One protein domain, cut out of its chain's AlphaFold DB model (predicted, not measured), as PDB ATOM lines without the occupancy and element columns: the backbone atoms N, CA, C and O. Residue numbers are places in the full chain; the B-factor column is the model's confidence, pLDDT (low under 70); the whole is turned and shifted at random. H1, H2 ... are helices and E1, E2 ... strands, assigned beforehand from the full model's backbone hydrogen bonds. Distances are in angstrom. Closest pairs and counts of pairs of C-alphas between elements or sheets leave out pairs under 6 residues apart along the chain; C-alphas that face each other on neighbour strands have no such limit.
ATOM      1  N   GLU A  10      92.571 138.621 146.491       79.56
ATOM      2  CA  GLU A  10      92.992 138.963 145.132       79.56
ATOM      3  C   GLU A  10      94.233 139.876 145.115       79.56
ATOM      4  O   GLU A  10      95.188 139.610 144.378       79.56
ATOM      5  N   HIS A  11      94.269 140.911 145.964       80.88
ATOM      6  CA  HIS A  11      95.424 141.804 146.108       80.88
ATOM      7  C   HIS A  11      96.645 141.071 146.660       80.88
ATOM      8  O   HIS A  11      97.760 141.280 146.176       80.88
ATOM      9  N   ILE A  12      96.447 140.175 147.634       78.88
ATOM     10  CA  ILE A  12      97.531 139.341 148.172       78.88
ATOM     11  C   ILE A  12      98.083 138.438 147.070       78.88
ATOM     12  O   ILE A  12      99.296 138.393 146.864       78.88
ATOM     13  N   HIS A  13      97.213 137.767 146.313       82.88
ATOM     14  CA  HIS A  13      97.629 136.893 145.223       82.88
ATOM     15  C   HIS A  13      98.407 137.640 144.138       82.88
ATOM     16  O   HIS A  13      99.454 137.160 143.697       82.88
ATOM     17  N   LYS A  14      97.930 138.821 143.728       85.50
ATOM     18  CA  LYS A  14      98.623 139.686 142.763       85.50
ATOM     19  C   LYS A  14      99.993 140.114 143.289       85.50
ATOM     20  O   LYS A  14     100.979 140.043 142.559       85.50
ATOM     21  N   THR A  15     100.055 140.509 144.557       85.56
ATOM     22  CA  THR A  15     101.289 140.931 145.224       85.56
ATOM     23  C   THR A  15     102.320 139.806 145.271       85.56
ATOM     24  O   THR A  15     103.446 139.986 144.816       85.56
ATOM     25  N   LEU A  16     101.949 138.626 145.775       86.44
ATOM     26  CA  LEU A  16     102.883 137.507 145.911       86.44
ATOM     27  C   LEU A  16     103.363 136.986 144.552       86.44
ATOM     28  O   LEU A  16     104.538 136.660 144.421       86.44
ATOM     29  N   LYS A  17     102.498 136.984 143.527       87.19
ATOM     30  CA  LYS A  17     102.880 136.668 142.139       87.19
ATOM     31  C   LYS A  17     103.920 137.631 141.577       87.19
ATOM     32  O   LYS A  17     104.824 137.205 140.869       87.19
ATOM     33  N   ALA A  18     103.780 138.921 141.876       87.62
ATOM     34  CA  ALA A  18     104.726 139.934 141.427       87.62
ATOM     35  C   ALA A  18     106.085 139.812 142.137       87.62
ATOM     36  O   ALA A  18     107.118 140.046 141.517       87.62
ATOM     37  N   LEU A  19     106.082 139.448 143.422       88.75
ATOM     38  CA  LEU A  19     107.295 139.342 144.238       88.75
ATOM     39  C   LEU A  19     108.059 138.028 144.043       88.75
ATOM     40  O   LEU A  19     109.285 138.042 144.080       88.75
ATOM     41  N   TYR A  20     107.352 136.918 143.823       90.38
ATOM     42  CA  TYR A  20     107.935 135.585 143.662       90.38
ATOM     43  C   TYR A  20     107.418 134.939 142.372       90.38
ATOM     44  O   TYR A  20     106.475 134.152 142.415       90.38
ATOM     45  N   PRO A  21     108.011 135.234 141.202       85.69
ATOM     46  CA  PRO A  21     107.541 134.696 139.921       85.69
ATOM     47  C   PRO A  21     107.572 133.163 139.849       85.69
ATOM     48  O   PRO A  21     106.747 132.558 139.170       85.69
ATOM     49  N   ASN A  22     108.494 132.540 140.591       86.19
ATOM     50  CA  ASN A  22     108.684 131.091 140.677       86.19
ATOM     51  C   ASN A  22     108.004 130.486 141.923       86.19
ATOM     52  O   ASN A  22     108.531 129.549 142.528       86.19
ATOM     53  N   HIS A  23     106.876 131.057 142.358       83.44
ATOM     54  CA  HIS A  23     106.142 130.578 143.528       83.44
ATOM     55  C   HIS A  23     105.498 129.191 143.278       83.44
ATOM     56  O   HIS A  23     105.060 128.901 142.162       83.44
ATOM     57  N   PRO A  24     105.353 128.336 144.308       82.81
ATOM     58  CA  PRO A  24     104.573 127.094 144.216       82.81
ATOM     59  C   PRO A  24     103.066 127.378 144.094       82.81
ATOM     60  O   PRO A  24     102.619 128.497 144.340       82.81
ATOM     61  N   GLU A  25     102.230 126.380 143.792       83.44
ATOM     62  CA  GLU A  25     100.788 126.526 144.047       83.44
ATOM     63  C   GLU A  25     100.535 126.697 145.551       83.44
ATOM     64  O   GLU A  25     101.073 125.928 146.350       83.44
ATOM     65  N   TYR A  26      99.709 127.674 145.945       84.62
ATOM     66  CA  TYR A  26      99.442 127.962 147.355       84.62
ATOM     67  C   TYR A  26      97.995 128.364 147.653       84.62
ATOM     68  O   TYR A  26      97.255 128.777 146.759       84.62
ATOM     69  N   TYR A  27      97.618 128.279 148.929       81.19
ATOM     70  CA  TYR A  27      96.402 128.871 149.491       81.19
ATOM     71  C   TYR A  27      96.746 129.918 150.562       81.19
ATOM     72  O   TYR A  27      97.822 129.872 151.166       81.19
ATOM     73  N   LEU A  28      95.847 130.879 150.779       78.38
ATOM     74  CA  LEU A  28      95.983 131.890 151.829       78.38
ATOM     75  C   LEU A  28      95.401 131.362 153.143       78.38
ATOM     76  O   LEU A  28      94.346 130.733 153.149       78.38
ATOM     77  N   LEU A  29      96.106 131.585 154.251       69.94
ATOM     78  CA  LEU A  29      95.632 131.224 155.590       69.94
ATOM     79  C   LEU A  29      94.860 132.394 156.220       69.94
ATOM     80  O   LEU A  29      95.383 133.506 156.308       69.94
ATOM     81  N   GLU A  30      93.639 132.129 156.694       57.38
ATOM     82  CA  GLU A  30      92.792 133.121 157.379       57.38
ATOM     83  C   GLU A  30      93.062 133.209 158.901       57.38
ATOM     84  O   GLU A  30      92.949 134.298 159.488       57.38
ATOM     85  N   ASP A  31      93.478 132.088 159.508       54.19
ATOM     86  CA  ASP A  31      93.736 131.894 160.947       54.19
ATOM     87  C   ASP A  31      95.165 132.275 161.385       54.19
ATOM     88  O   ASP A  31      96.015 132.591 160.551       54.19
ATOM     89  N   ILE A  32      95.436 132.258 162.706       52.38
ATOM     90  CA  ILE A  32      96.759 132.554 163.296       52.38
ATOM     91  C   ILE A  32      97.809 131.653 162.630       52.38
ATOM     92  O   ILE A  32      97.828 130.444 162.875       52.38
ATOM     93  N   PRO A  33      98.697 132.209 161.799       56.25
ATOM     94  CA  PRO A  33      99.582 131.383 161.015       56.25
ATOM     95  C   PRO A  33     100.756 130.926 161.868       56.25
ATOM     96  O   PRO A  33     101.470 131.739 162.463       56.25
ATOM     97  N   THR A  34     100.976 129.613 161.899       54.88
ATOM     98  CA  THR A  34     102.202 129.026 162.438       54.88
ATOM     99  C   THR A  34     103.323 129.352 161.472       54.88
ATOM    100  O   THR A  34     103.334 128.799 160.379       54.88
ATOM    101  N   ALA A  35     104.243 130.247 161.811       54.94
ATOM    102  CA  ALA A  35     105.312 130.641 160.898       54.94
ATOM    103  C   ALA A  35     106.698 130.365 161.470       54.94
ATOM    104  O   ALA A  35     106.943 130.461 162.680       54.94
ATOM    105  N   ASP A  36     107.623 130.038 160.569       62.78
ATOM    106  CA  ASP A  36     109.042 130.176 160.856       62.78
ATOM    107  C   ASP A  36     109.292 131.644 161.230       62.78
ATOM    108  O   ASP A  36     108.634 132.559 160.731       62.78
ATOM    109  N   SER A  37     110.189 131.896 162.183       71.12
ATOM    110  CA  SER A  37     110.325 133.221 162.798       71.12
ATOM    111  C   SER A  37     110.839 134.307 161.851       71.12
ATOM    112  O   SER A  37     111.157 135.385 162.328       71.12
ATOM    113  N   VAL A  38     110.982 134.061 160.550       85.44
ATOM    114  CA  VAL A  38     111.607 134.973 159.592       85.44
ATOM    115  C   VAL A  38     110.754 135.118 158.341       85.44
ATOM    116  O   VAL A  38     110.154 134.160 157.872       85.44
ATOM    117  N   GLY A  39     110.711 136.331 157.801       89.25
ATOM    118  CA  GLY A  39     109.970 136.638 156.588       89.25
ATOM    119  C   GLY A  39     110.436 137.933 155.936       89.25
ATOM    120  O   GLY A  39     111.296 138.644 156.462       89.25
ATOM    121  N   HIS A  40     109.863 138.255 154.782       92.56
ATOM    122  CA  HIS A  40     110.163 139.484 154.056       92.56
ATOM    123  C   HIS A  40     109.212 140.614 154.455       92.56
ATOM    124  O   HIS A  40     107.998 140.445 154.554       92.56
ATOM    125  N   VAL A  41     109.778 141.800 154.665       90.00
ATOM    126  CA  VAL A  41     109.037 143.054 154.778       90.00
ATOM    127  C   VAL A  41     108.768 143.555 153.371       90.00
ATOM    128  O   VAL A  41     109.691 143.886 152.624       90.00
ATOM    129  N   VAL A  42     107.493 143.624 153.033       89.81
ATOM    130  CA  VAL A  42     106.979 144.072 151.749       89.81
ATOM    131  C   VAL A  42     106.506 145.509 151.892       89.81
ATOM    132  O   VAL A  42     105.836 145.854 152.866       89.81
ATOM    133  N   ALA A  43     106.848 146.349 150.922       87.62
ATOM    134  CA  ALA A  43     106.324 147.698 150.821       87.62
ATOM    135  C   ALA A  43     105.672 147.921 149.463       87.62
ATOM    136  O   ALA A  43     106.227 147.553 148.427       87.62
ATOM    137  N   GLU A  44     104.529 148.594 149.487       83.62
ATOM    138  CA  GLU A  44     103.824 149.053 148.300       83.62
ATOM    139  C   GLU A  44     103.826 150.579 148.267       83.62
ATOM    140  O   GLU A  44     103.539 151.245 149.267       83.62
ATOM    141  N   LYS A  45     104.191 151.141 147.114       80.44
ATOM    142  CA  LYS A  45     104.171 152.582 146.879       80.44
ATOM    143  C   LYS A  45     103.744 152.861 145.447       80.44
ATOM    144  O   LYS A  45     104.449 152.476 144.518       80.44
ATOM    145  N   SER A  46     102.640 153.586 145.279       76.19
ATOM    146  CA  SER A  46     102.095 153.925 143.956       76.19
ATOM    147  C   SER A  46     101.893 152.680 143.073       76.19
ATOM    148  O   SER A  46     102.370 152.651 141.945       76.19
ATOM    149  N   GLU A  47     101.248 151.643 143.627       70.81
ATOM    150  CA  GLU A  47     100.972 150.330 142.997       70.81
ATOM    151  C   GLU A  47     102.200 149.458 142.671       70.81
ATOM    152  O   GLU A  47     102.054 148.308 142.257       70.81
ATOM    153  N   ASN A  48     103.418 149.953 142.909       81.00
ATOM    154  CA  ASN A  48     104.627 149.144 142.822       81.00
ATOM    155  C   ASN A  48     104.894 148.462 144.161       81.00
ATOM    156  O   ASN A  48     105.151 149.129 145.170       81.00
ATOM    157  N   VAL A  49     104.877 147.130 144.150       86.50
ATOM    158  CA  VAL A  49     105.198 146.304 145.312       86.50
ATOM    159  C   VAL A  49     106.641 145.819 145.233       86.50
ATOM    160  O   VAL A  49     107.119 145.429 144.171       86.50
ATOM    161  N   SER A  50     107.352 145.855 146.357       89.38
ATOM    162  CA  SER A  50     108.750 145.425 146.442       89.38
ATOM    163  C   SER A  50     109.068 144.783 147.788       89.38
ATOM    164  O   SER A  50     108.507 145.165 148.822       89.38
ATOM    165  N   ILE A  51     109.998 143.827 147.781       90.62
ATOM    166  CA  ILE A  51     110.627 143.326 149.002       90.62
ATOM    167  C   ILE A  51     111.685 144.334 149.432       90.62
ATOM    168  O   ILE A  51     112.585 144.699 148.675       90.62
ATOM    169  N   VAL A  52     111.576 144.774 150.677       88.69
ATOM    170  CA  VAL A  52     112.452 145.797 151.229       88.69
ATOM    171  C   VAL A  52     113.614 145.168 151.985       88.69
ATOM    172  O   VAL A  52     114.764 145.556 151.795       88.69
ATOM    173  N   CYS A  53     113.307 144.199 152.846       90.12
ATOM    174  CA  CYS A  53     114.253 143.553 153.750       90.12
ATOM    175  C   CYS A  53     113.691 142.249 154.309       90.12
ATOM    176  O   CYS A  53     112.502 141.969 154.196       90.12
ATOM    177  N   THR A  54     114.532 141.530 155.042       92.12
ATOM    178  CA  THR A  54     114.141 140.438 155.930       92.12
ATOM    179  C   THR A  54     113.826 140.967 157.339       92.12
ATOM    180  O   THR A  54     114.447 141.920 157.815       92.12
ATOM    181  N   ALA A  55     112.856 140.372 158.028       89.25
ATOM    182  CA  ALA A  55     112.546 140.642 159.430       89.25
ATOM    183  C   ALA A  55     112.367 139.342 160.214       89.25
ATOM    184  O   ALA A  55     111.937 138.331 159.664       89.25
ATOM    185  N   VAL A  56     112.673 139.396 161.511       85.56
ATOM    186  CA  VAL A  56     112.539 138.271 162.440       85.56
ATOM    187  C   VAL A  56     111.492 138.569 163.510       85.56
ATOM    188  O   VAL A  56     111.504 139.627 164.137       85.56
ATOM    189  N   ALA A  57     110.591 137.628 163.747       80.94
ATOM    190  CA  ALA A  57     109.618 137.657 164.819       80.94
ATOM    191  C   ALA A  57     110.266 137.342 166.167       80.94
ATOM    192  O   ALA A  57     110.998 136.364 166.329       80.94
ATOM    193  N   LEU A  58     109.983 138.184 167.161       69.88
ATOM    194  CA  LEU A  58     110.530 138.040 168.504       69.88
ATOM    195  C   LEU A  58     109.492 137.427 169.431       69.88
ATOM    196  O   LEU A  58     108.558 138.109 169.849       69.88
ATOM    197  N   PHE A  59     109.685 136.168 169.810       69.56
ATOM    198  CA  PHE A  59     108.813 135.513 170.775       69.56
ATOM    199  C   PHE A  59     109.313 135.705 172.214       69.56
ATOM    200  O   PHE A  59     110.466 135.366 172.518       69.56
ATOM    201  N   PRO A  60     108.471 136.206 173.132       63.91
ATOM    202  CA  PRO A  60     108.779 136.206 174.554       63.91
ATOM    203  C   PRO A  60     109.009 134.776 175.090       63.91
ATOM    204  O   PRO A  60     108.450 133.814 174.560       63.91
ATOM    205  N   PRO A  61     109.796 134.596 176.171       58.34
ATOM    206  CA  PRO A  61     110.076 133.267 176.723       58.34
ATOM    207  C   PRO A  61     108.832 132.514 177.209       58.34
ATOM    208  O   PRO A  61     108.848 131.290 177.247       58.34
ATOM    209  N   LYS A  62     107.789 133.246 177.620       59.34
ATOM    210  CA  LYS A  62     106.557 132.694 178.201       59.34
ATOM    211  C   LYS A  62     105.389 132.625 177.219       59.34
ATOM    212  O   LYS A  62     104.407 131.964 177.531       59.34
ATOM    213  N   ASP A  63     105.522 133.255 176.054       63.31
ATOM    214  CA  ASP A  63     104.422 133.414 175.107       63.31
ATOM    215  C   ASP A  63     104.698 132.588 173.843       63.31
ATOM    216  O   ASP A  63     105.831 132.499 173.346       63.31
ATOM    217  N   SER A  64     103.659 131.933 173.332       70.69
ATOM    218  CA  SER A  64     103.672 131.188 172.068       70.69
ATOM    219  C   SER A  64     103.340 132.071 170.866       70.69
ATOM    220  O   SER A  64     103.496 131.621 169.735       70.69
ATOM    221  N   GLU A  65     102.942 133.320 171.100       77.62
ATOM    222  CA  GLU A  65     102.535 134.275 170.076       77.62
ATOM    223  C   GLU A  65     103.344 135.570 170.147       77.62
ATOM    224  O   GLU A  65     103.853 135.957 171.203       77.62
ATOM    225  N   THR A  66     103.466 136.260 169.013       72.69
ATOM    226  CA  THR A  66     104.051 137.601 168.968       72.69
ATOM    227  C   THR A  66     103.414 138.481 167.901       72.69
ATOM    228  O   THR A  66     102.990 138.014 166.846       72.69
ATOM    229  N   LEU A  67     103.383 139.781 168.191       77.56
ATOM    230  CA  LEU A  67     103.006 140.855 167.268       77.56
ATOM    231  C   LEU A  67     104.226 141.651 166.789       77.56
ATOM    232  O   LEU A  67     104.085 142.580 165.996       77.56
ATOM    233  N   LEU A  68     105.421 141.328 167.292       77.88
ATOM    234  CA  LEU A  68     106.608 142.156 167.136       77.88
ATOM    235  C   LEU A  68     107.615 141.523 166.180       77.88
ATOM    236  O   LEU A  68     108.082 140.402 166.392       77.88
ATOM    237  N   LEU A  69     108.019 142.310 165.188       79.75
ATOM    238  CA  LEU A  69     109.106 141.997 164.272       79.75
ATOM    239  C   LEU A  69     110.301 142.910 164.534       79.75
ATOM    240  O   LEU A  69     110.150 144.075 164.903       79.75
ATOM    241  N   LEU A  70     111.495 142.392 164.287       81.75
ATOM    242  CA  LEU A  70     112.756 143.111 164.336       81.75
ATOM    243  C   LEU A  70     113.403 143.089 162.950       81.75
ATOM    244  O   LEU A  70     113.512 142.035 162.331       81.75
ATOM    245  N   THR A  71     113.855 144.242 162.464       86.62
ATOM    246  CA  THR A  71     114.600 144.354 161.198       86.62
ATOM    247  C   THR A  71     115.622 145.492 161.256       86.62
ATOM    248  O   THR A  71     115.684 146.236 162.237       86.62
ATOM    249  N   ALA A  72     116.452 145.651 160.227       84.44
ATOM    250  CA  ALA A  72     117.458 146.706 160.179       84.44
ATOM    251  C   ALA A  72     116.833 148.094 159.942       84.44
ATOM    252  O   ALA A  72     115.854 148.258 159.219       84.44
ATOM    253  N   MET A  73     117.445 149.140 160.502       77.88
ATOM    254  CA  MET A  73     116.957 150.522 160.356       77.88
ATOM    255  C   MET A  73     116.895 151.027 158.912       77.88
ATOM    256  O   MET A  73     116.030 151.831 158.582       77.88
ATOM    257  N   LYS A  74     117.796 150.556 158.044       79.00
ATOM    258  CA  LYS A  74     117.832 150.952 156.629       79.00
ATOM    259  C   LYS A  74     116.711 150.349 155.784       79.00
ATOM    260  O   LYS A  74     116.587 150.738 154.630       79.00
ATOM    261  N   CYS A  75     115.912 149.446 156.345       79.25
ATOM    262  CA  CYS A  75     114.821 148.823 155.619       79.25
ATOM    263  C   CYS A  75     113.758 149.851 155.244       79.25
ATOM    264  O   CYS A  75     113.463 150.025 154.074       79.25
ATOM    265  N   LEU A  76     113.247 150.636 156.191       76.69
ATOM    266  CA  LEU A  76     112.204 151.615 155.876       76.69
ATOM    267  C   LEU A  76     112.765 153.047 155.777       76.69
ATOM    268  O   LEU A  76     113.522 153.482 156.649       76.69
ATOM    269  N   PRO A  77     112.396 153.823 154.737       64.94
ATOM    270  CA  PRO A  77     112.889 155.185 154.552       64.94
ATOM    271  C   PRO A  77     112.356 156.147 155.628       64.94
ATOM    272  O   PRO A  77     111.157 156.251 155.869       64.94
ATOM    273  N   ARG A  78     113.255 156.949 156.216       58.59
ATOM    274  CA  ARG A  78     112.961 157.865 157.342       58.59
ATOM    275  C   ARG A  78     111.978 159.005 157.066       58.59
ATOM    276  O   ARG A  78     111.451 159.583 158.009       58.59
ATOM    277  N   ARG A  79     111.823 159.421 155.805       54.16
ATOM    278  CA  ARG A  79     111.145 160.687 155.453       54.16
ATOM    279  C   ARG A  79     109.772 160.512 154.806       54.16
ATOM    280  O   ARG A  79     109.009 161.469 154.772       54.16
ATOM    281  N   ARG A  80     109.463 159.331 154.266       60.66
ATOM    282  CA  ARG A  80     108.202 159.054 153.567       60.66
ATOM    283  C   ARG A  80     107.929 157.558 153.637       60.66
ATOM    284  O   ARG A  80     108.578 156.801 152.919       60.66
ATOM    285  N   LEU A  81     107.044 157.151 154.543       64.06
ATOM    286  CA  LEU A  81     106.652 155.748 154.655       64.06
ATOM    287  C   LEU A  81     105.898 155.317 153.378       64.06
ATOM    288  O   LEU A  81     105.247 156.166 152.764       64.06
ATOM    289  N   PRO A  82     106.033 154.048 152.951       67.75
ATOM    290  CA  PRO A  82     105.241 153.469 151.863       67.75
ATOM    291  C   PRO A  82     103.729 153.543 152.126       67.75
ATOM    292  O   PRO A  82     103.313 153.702 153.274       67.75
ATOM    293  N   ASP A  83     102.927 153.392 151.070       73.75
ATOM    294  CA  ASP A  83     101.460 153.419 151.150       73.75
ATOM    295  C   ASP A  83     100.933 152.205 151.939       73.75
ATOM    296  O   ASP A  83      99.992 152.318 152.729       73.75
ATOM    297  N   MET A  84     101.599 151.053 151.800       77.38
ATOM    298  CA  MET A  84     101.366 149.858 152.609       77.38
ATOM    299  C   MET A  84     102.692 149.188 152.982       77.38
ATOM    300  O   MET A  84     103.646 149.177 152.204       77.38
ATOM    301  N   ILE A  85     102.747 148.646 154.202       84.06
ATOM    302  CA  ILE A  85     103.833 147.789 154.678       84.06
ATOM    303  C   ILE A  85     103.202 146.499 155.195       84.06
ATOM    304  O   ILE A  85     102.268 146.538 156.005       84.06
ATOM    305  N   ALA A  86     103.723 145.367 154.746       86.31
ATOM    306  CA  ALA A  86     103.287 144.049 155.166       86.31
ATOM    307  C   ALA A  86     104.478 143.133 155.452       86.31
ATOM    308  O   ALA A  86     105.616 143.410 155.079       86.31
ATOM    309  N   PHE A  87     104.203 142.042 156.145       88.81
ATOM    310  CA  PHE A  87     105.137 140.988 156.475       88.81
ATOM    311  C   PHE A  87     104.669 139.694 155.820       88.81
ATOM    312  O   PHE A  87     103.582 139.201 156.121       88.81
ATOM    313  N   PHE A  88     105.479 139.174 154.905       89.56
ATOM    314  CA  PHE A  88     105.261 137.892 154.256       89.56
ATOM    315  C   PHE A  88     106.086 136.819 154.963       89.56
ATOM    316  O   PHE A  88     107.308 136.930 155.035       89.56
ATOM    317  N   THR A  89     105.431 135.777 155.468       82.75
ATOM    318  CA  THR A  89     106.078 134.750 156.304       82.75
ATOM    319  C   THR A  89     106.800 133.654 155.513       82.75
ATOM    320  O   THR A  89     107.256 132.684 156.109       82.75
ATOM    321  N   GLY A  90     106.850 133.757 154.183       85.44
ATOM    322  CA  GLY A  90     107.306 132.676 153.310       85.44
ATOM    323  C   GLY A  90     106.208 131.659 152.978       85.44
ATOM    324  O   GLY A  90     105.183 131.571 153.662       85.44
ATOM    325  N   PHE A  91     106.435 130.888 151.913       85.69
ATOM    326  CA  PHE A  91     105.600 129.753 151.533       85.69
ATOM    327  C   PHE A  91     105.905 128.551 152.425       85.69
ATOM    328  O   PHE A  91     107.044 128.102 152.533       85.69
ATOM    329  N   GLN A  92     104.871 128.004 153.053       78.06
ATOM    330  CA  GLN A  92     104.998 126.872 153.959       78.06
ATOM    331  C   GLN A  92     104.588 125.577 153.261       78.06
ATOM    332  O   GLN A  92     103.469 125.500 152.755       78.06
ATOM    333  N   PRO A  93     105.433 124.535 153.253       72.19
ATOM    334  CA  PRO A  93     105.046 123.233 152.725       72.19
ATOM    335  C   PRO A  93     103.883 122.639 153.530       72.19
ATOM    336  O   PRO A  93     103.886 122.701 154.762       72.19
ATOM    337  N   THR A  94     102.913 122.024 152.850       66.56
ATOM    338  CA  THR A  94     101.790 121.326 153.496       66.56
ATOM    339  C   THR A  94     101.702 119.883 153.014       66.56
ATOM    340  O   THR A  94     102.190 119.537 151.938       66.56
ATOM    341  N   VAL A  95     101.031 119.037 153.798       62.62
ATOM    342  CA  VAL A  95     100.829 117.609 153.492       62.62
ATOM    343  C   VAL A  95     100.018 117.406 152.199       62.62
ATOM    344  O   VAL A  95     100.143 116.377 151.546       62.62
ATOM    345  N   SER A  96      99.221 118.404 151.795       60.66
ATOM    346  CA  SER A  96      98.361 118.369 150.601       60.66
ATOM    347  C   SER A  96      99.100 118.554 149.265       60.66
ATOM    348  O   SER A  96      98.483 118.438 148.209       60.66
ATOM    349  N   GLY A  97     100.397 118.880 149.292       62.84
ATOM    350  CA  GLY A  97     101.194 119.205 148.105       62.84
ATOM    351  C   GLY A  97     101.119 120.671 147.652       62.84
ATOM    352  O   GLY A  97     102.003 121.106 146.919       62.84
ATOM    353  N   LYS A  98     100.140 121.464 148.119       73.19
ATOM    354  CA  LYS A  98     100.101 122.929 147.921       73.19
ATOM    355  C   LYS A  98     100.738 123.657 149.103       73.19
ATOM    356  O   LYS A  98     100.591 123.215 150.238       73.19
ATOM    357  N   ALA A  99     101.434 124.763 148.875       81.38
ATOM    358  CA  ALA A  99     101.993 125.567 149.957       81.38
ATOM    359  C   ALA A  99     100.920 126.432 150.651       81.38
ATOM    360  O   ALA A  99      99.857 126.695 150.095       81.38
ATOM    361  N   ALA A 100     101.200 126.906 151.860       79.69
ATOM    362  CA  ALA A 100     100.403 127.924 152.534       79.69
ATOM    363  C   ALA A 100     101.159 129.258 152.547       79.69
ATOM    364  O   ALA A 100     102.377 129.277 152.728       79.69
ATOM    365  N   ALA A 101     100.453 130.369 152.351       80.56
ATOM    366  CA  ALA A 101     101.034 131.707 152.310       80.56
ATOM    367  C   ALA A 101     100.272 132.674 153.217       80.56
ATOM    368  O   ALA A 101      99.048 132.608 153.337       80.56
ATOM    369  N   VAL A 102     101.009 133.595 153.838       80.25
ATOM    370  CA  VAL A 102     100.456 134.587 154.764       80.25
ATOM    371  C   VAL A 102     101.124 135.931 154.517       80.25
ATOM    372  O   VAL A 102     102.349 136.041 154.573       80.25
ATOM    373  N   LEU A 103     100.306 136.964 154.318       81.75
ATOM    374  CA  LEU A 103     100.741 138.355 154.248       81.75
ATOM    375  C   LEU A 103     100.033 139.170 155.340       81.75
ATOM    376  O   LEU A 103      98.822 139.371 155.290       81.75
ATOM    377  N   ILE A 104     100.783 139.638 156.336       79.75
ATOM    378  CA  ILE A 104     100.245 140.342 157.509       79.75
ATOM    379  C   ILE A 104     100.550 141.829 157.404       79.75
ATOM    380  O   ILE A 104     101.698 142.220 157.220       79.75
ATOM    381  N   ARG A 105      99.549 142.691 157.569       81.00
ATOM    382  CA  ARG A 105      99.758 144.143 157.542       81.00
ATOM    383  C   ARG A 105     100.548 144.610 158.772       81.00
ATOM    384  O   ARG A 105     100.344 144.113 159.874       81.00
ATOM    385  N   ILE A 106     101.407 145.612 158.607       75.25
ATOM    386  CA  ILE A 106     102.115 146.283 159.708       75.25
ATOM    387  C   ILE A 106     101.407 147.609 160.023       75.25
ATOM    388  O   ILE A 106     101.217 148.445 159.138       75.25
ATOM    389  N   HIS A 107     100.992 147.804 161.280       64.88
ATOM    390  CA  HIS A 107     100.257 149.001 161.720       64.88
ATOM    391  C   HIS A 107     101.169 150.115 162.208       64.88
ATOM    392  O   HIS A 107     100.907 151.291 161.944       64.88
ATOM    393  N   THR A 108     102.215 149.755 162.951       57.78
ATOM    394  CA  THR A 108     103.115 150.727 163.561       57.78
ATOM    395  C   THR A 108     104.569 150.348 163.306       57.78
ATOM    396  O   THR A 108     104.945 149.178 163.210       57.78
ATOM    397  N   VAL A 109     105.401 151.376 163.158       57.59
ATOM    398  CA  VAL A 109     106.848 151.253 162.977       57.59
ATOM    399  C   VAL A 109     107.496 152.053 164.096       57.59
ATOM    400  O   VAL A 109     107.440 153.283 164.100       57.59
ATOM    401  N   ASN A 110     108.090 151.367 165.068       53.03
ATOM    402  CA  ASN A 110     108.796 151.987 166.180       53.03
ATOM    403  C   ASN A 110     110.309 151.924 165.932       53.03
ATOM    404  O   ASN A 110     110.916 150.853 165.873       53.03
ATOM    405  N   VAL A 111     110.930 153.091 165.772       55.38
ATOM    406  CA  VAL A 111     112.361 153.208 165.477       55.38
ATOM    407  C   VAL A 111     113.150 153.235 166.785       55.38
ATOM    408  O   VAL A 111     112.944 154.121 167.614       55.38
ATOM    409  N   ARG A 112     114.094 152.302 166.966       52.47
ATOM    410  CA  ARG A 112     115.075 152.364 168.060       52.47
ATOM    411  C   ARG A 112     116.476 152.572 167.484       52.47
ATOM    412  O   ARG A 112     117.091 151.652 166.949       52.47
ATOM    413  N   GLU A 113     116.970 153.803 167.598       52.19
ATOM    414  CA  GLU A 113     118.285 154.209 167.085       52.19
ATOM    415  C   GLU A 113     119.390 154.032 168.125       52.19
ATOM    416  O   GLU A 113     119.182 154.306 169.311       52.19
ATOM    417  N   ILE A 114     120.583 153.631 167.671       45.22
ATOM    418  CA  ILE A 114     121.800 153.625 168.488       45.22
ATOM    419  C   ILE A 114     122.940 154.270 167.709       45.22
ATOM    420  O   ILE A 114     123.445 153.733 166.729       45.22
ATOM    421  N   GLY A 115     123.379 155.432 168.190       45.19
ATOM    422  CA  GLY A 115     124.500 156.170 167.614       45.19
ATOM    423  C   GLY A 115     124.097 157.160 166.521       45.19
ATOM    424  O   GLY A 115     122.931 157.524 166.368       45.19
ATOM    425  N   ASN A 116     125.096 157.656 165.786       37.91
ATOM    426  CA  ASN A 116     124.947 158.773 164.854       37.91
ATOM    427  C   ASN A 116     124.296 158.305 163.538       37.91
ATOM    428  O   ASN A 116     124.954 157.996 162.548       37.91
ATOM    429  N   GLY A 117     122.971 158.185 163.552       47.91
ATOM    430  CA  GLY A 117     122.123 158.243 162.370       47.91
ATOM    431  C   GLY A 117     122.163 157.074 161.380       47.91
ATOM    432  O   GLY A 117     121.355 157.120 160.469       47.91
ATOM    433  N   ASN A 118     122.982 156.024 161.497       53.22
ATOM    434  CA  ASN A 118     123.011 154.945 160.479       53.22
ATOM    435  C   ASN A 118     123.018 153.506 161.020       53.22
ATOM    436  O   ASN A 118     122.913 152.570 160.228       53.22
ATOM    437  N   LEU A 119     123.095 153.322 162.338       65.12
ATOM    438  CA  LEU A 119     123.171 152.017 162.992       65.12
ATOM    439  C   LEU A 119     121.988 151.863 163.955       65.12
ATOM    440  O   LEU A 119     121.715 152.737 164.772       65.12
ATOM    441  N   GLY A 120     121.212 150.793 163.807       69.88
ATOM    442  CA  GLY A 120     120.014 150.578 164.615       69.88
ATOM    443  C   GLY A 120     119.079 149.540 164.015       69.88
ATOM    444  O   GLY A 120     119.341 148.986 162.942       69.88
ATOM    445  N   PHE A 121     117.958 149.322 164.695       72.12
ATOM    446  CA  PHE A 121     116.908 148.412 164.255       72.12
ATOM    447  C   PHE A 121     115.526 149.062 164.317       72.12
ATOM    448  O   PHE A 121     115.291 150.041 165.032       72.12
ATOM    449  N   LEU A 122     114.594 148.486 163.567       74.44
ATOM    450  CA  LEU A 122     113.175 148.806 163.625       74.44
ATOM    451  C   LEU A 122     112.460 147.698 164.374       74.44
ATOM    452  O   LEU A 122     112.696 146.520 164.107       74.44
ATOM    453  N   ILE A 123     111.578 148.095 165.284       74.62
ATOM    454  CA  ILE A 123     110.567 147.211 165.848       74.62
ATOM    455  C   ILE A 123     109.272 147.512 165.100       74.62
ATOM    456  O   ILE A 123     108.775 148.637 165.159       74.62
ATOM    457  N   LEU A 124     108.753 146.529 164.374       75.00
ATOM    458  CA  LEU A 124     107.504 146.645 163.624       75.00
ATOM    459  C   LEU A 124     106.402 145.912 164.385       75.00
ATOM    460  O   LEU A 124     106.647 144.834 164.927       75.00
ATOM    461  N   GLU A 125     105.205 146.488 164.419       76.06
ATOM    462  CA  GLU A 125     104.032 145.892 165.059       76.06
ATOM    463  C   GLU A 125     103.023 145.448 163.997       76.06
ATOM    464  O   GLU A 125     102.538 146.254 163.192       76.06
ATOM    465  N   MET A 126     102.733 144.151 163.984       75.69
ATOM    466  CA  MET A 126     101.818 143.511 163.042       75.69
ATOM    467  C   MET A 126     100.349 143.714 163.432       75.69
ATOM    468  O   MET A 126     100.022 143.943 164.592       75.69
ATOM    469  N   SER A 127      99.448 143.590 162.456       73.38
ATOM    470  CA  SER A 127      97.995 143.652 162.654       73.38
ATOM    471  C   SER A 127      97.378 142.363 163.185       73.38
ATOM    472  O   SER A 127      96.267 142.389 163.707       73.38
ATOM    473  N   LYS A 128      98.071 141.236 163.014       77.19
ATOM    474  CA  LYS A 128      97.684 139.917 163.520       77.19
ATOM    475  C   LYS A 128      98.901 139.261 164.170       77.19
ATOM    476  O   LYS A 128     100.024 139.482 163.711       77.19
ATOM    477  N   SER A 129      98.682 138.496 165.240       75.75
ATOM    478  CA  SER A 129      99.748 137.717 165.872       75.75
ATOM    479  C   SER A 129     100.131 136.532 164.988       75.75
ATOM    480  O   SER A 129      99.335 136.057 164.177       75.75
ATOM    481  N   ILE A 130     101.367 136.070 165.146       76.75
ATOM    482  CA  ILE A 130     101.819 134.781 164.620       76.75
ATOM    483  C   ILE A 130     102.154 133.863 165.788       76.75
ATOM    484  O   ILE A 130     102.644 134.335 166.821       76.75
ATOM    485  N   SER A 131     101.914 132.568 165.618       74.00
ATOM    486  CA  SER A 131     102.180 131.547 166.630       74.00
ATOM    487  C   SER A 131     103.431 130.733 166.296       74.00
ATOM    488  O   SER A 131     103.829 130.582 165.136       74.00
ATOM    489  N   LYS A 132     104.079 130.207 167.340       71.12
ATOM    490  CA  LYS A 132     105.157 129.220 167.211       71.12
ATOM    491  C   LYS A 132     104.620 127.923 166.606       71.12
ATOM    492  O   LYS A 132     103.519 127.489 166.930       71.12
TER     493      LYS A 132
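Overview. This is residues 10 to 132 of the 757 residues of an uncharacterized protein of Trichinella nativa (UniProt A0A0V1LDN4). Six antiparallel strands, E2, E3, E4, E8, E7 and E5, ring a closed barrel, and the helix H1 packs across its outside. A small parallel pair, E1 and E6, lies beyond the barrel toward one end of the longest axis, and the far end of the hairpin E7 and E8 reaches toward the other. The printed part has 123 residues, with one named helix and eight named strands in the order H1 E1 E2 E3 E4 E5 E6 E7 E8; the class is mostly strand. It is compact, with a radius of gyration of the C-alphas of 14.8 A, and flat, spanning 50 by 40 by 20 A.

Arrangement. H1, residues 10 to 19, is on the barrel and outside it, at a height over the sheet of 8.2 A; its O i to N i+4 pairs are all within hydrogen-bond range. E1, residues 26 to 28, is parallel to E6, residues 99 to 101, with N 27 and O 99 3.0 A apart. E2, residues 38 to 45, and E3, residues 48 to 57, form an antiparallel hairpin, with N 41 and O 53 2.8 A apart. H1 is only just over E2, with 3 C-alphas, and runs across the strands, at 74 degrees to E2 on the local plane. The closest C-alphas of H1 and E3 are those of Leu 19 and Ser 50, 6.6 A apart. E3 bends by 60 degrees at residue 53 and forms a hairpin with E4, residues 65 to 72, with N 70 and O 56 2.8 A apart. E2, E3 and E4 are a meander, each strand the antiparallel neighbour of the one before. E5, residues 84 to 88, is antiparallel to E2, with N 42 and O 86 2.8 A apart, and completes a Greek key, a meander whose first strand is the neighbour of the fourth. E6 runs on into E7, residues 103 to 113, at 55 degrees. E7 pairs with E5 at N 87 and O 104, 2.7 A, and with E8, residues 120 to 131, at N 110 and O 123, 2.8 A. E8 is antiparallel to E4, with N 124 and O 69 2.9 A apart.

Along the chain. H1 begins at C-alpha 10 (92.992, 138.963, 145.132) and is 14.3 A long. E2 is 23.0 A, E3 25.3 A, E4 21.8 A and E7 26.9 A long. E8, 26.2 A, ends at C-alpha 131 (102.180, 131.547, 166.630).

Size, cuts and confidence. The C-alphas farthest apart are those of Ser 96 and Asn 116, 50.4 A. The printed part has no cut, and the link from E4 to E5 is long. The mean pLDDT of the printed part is 74.4; residues under 70 include 29 to 36 and 107 to 120.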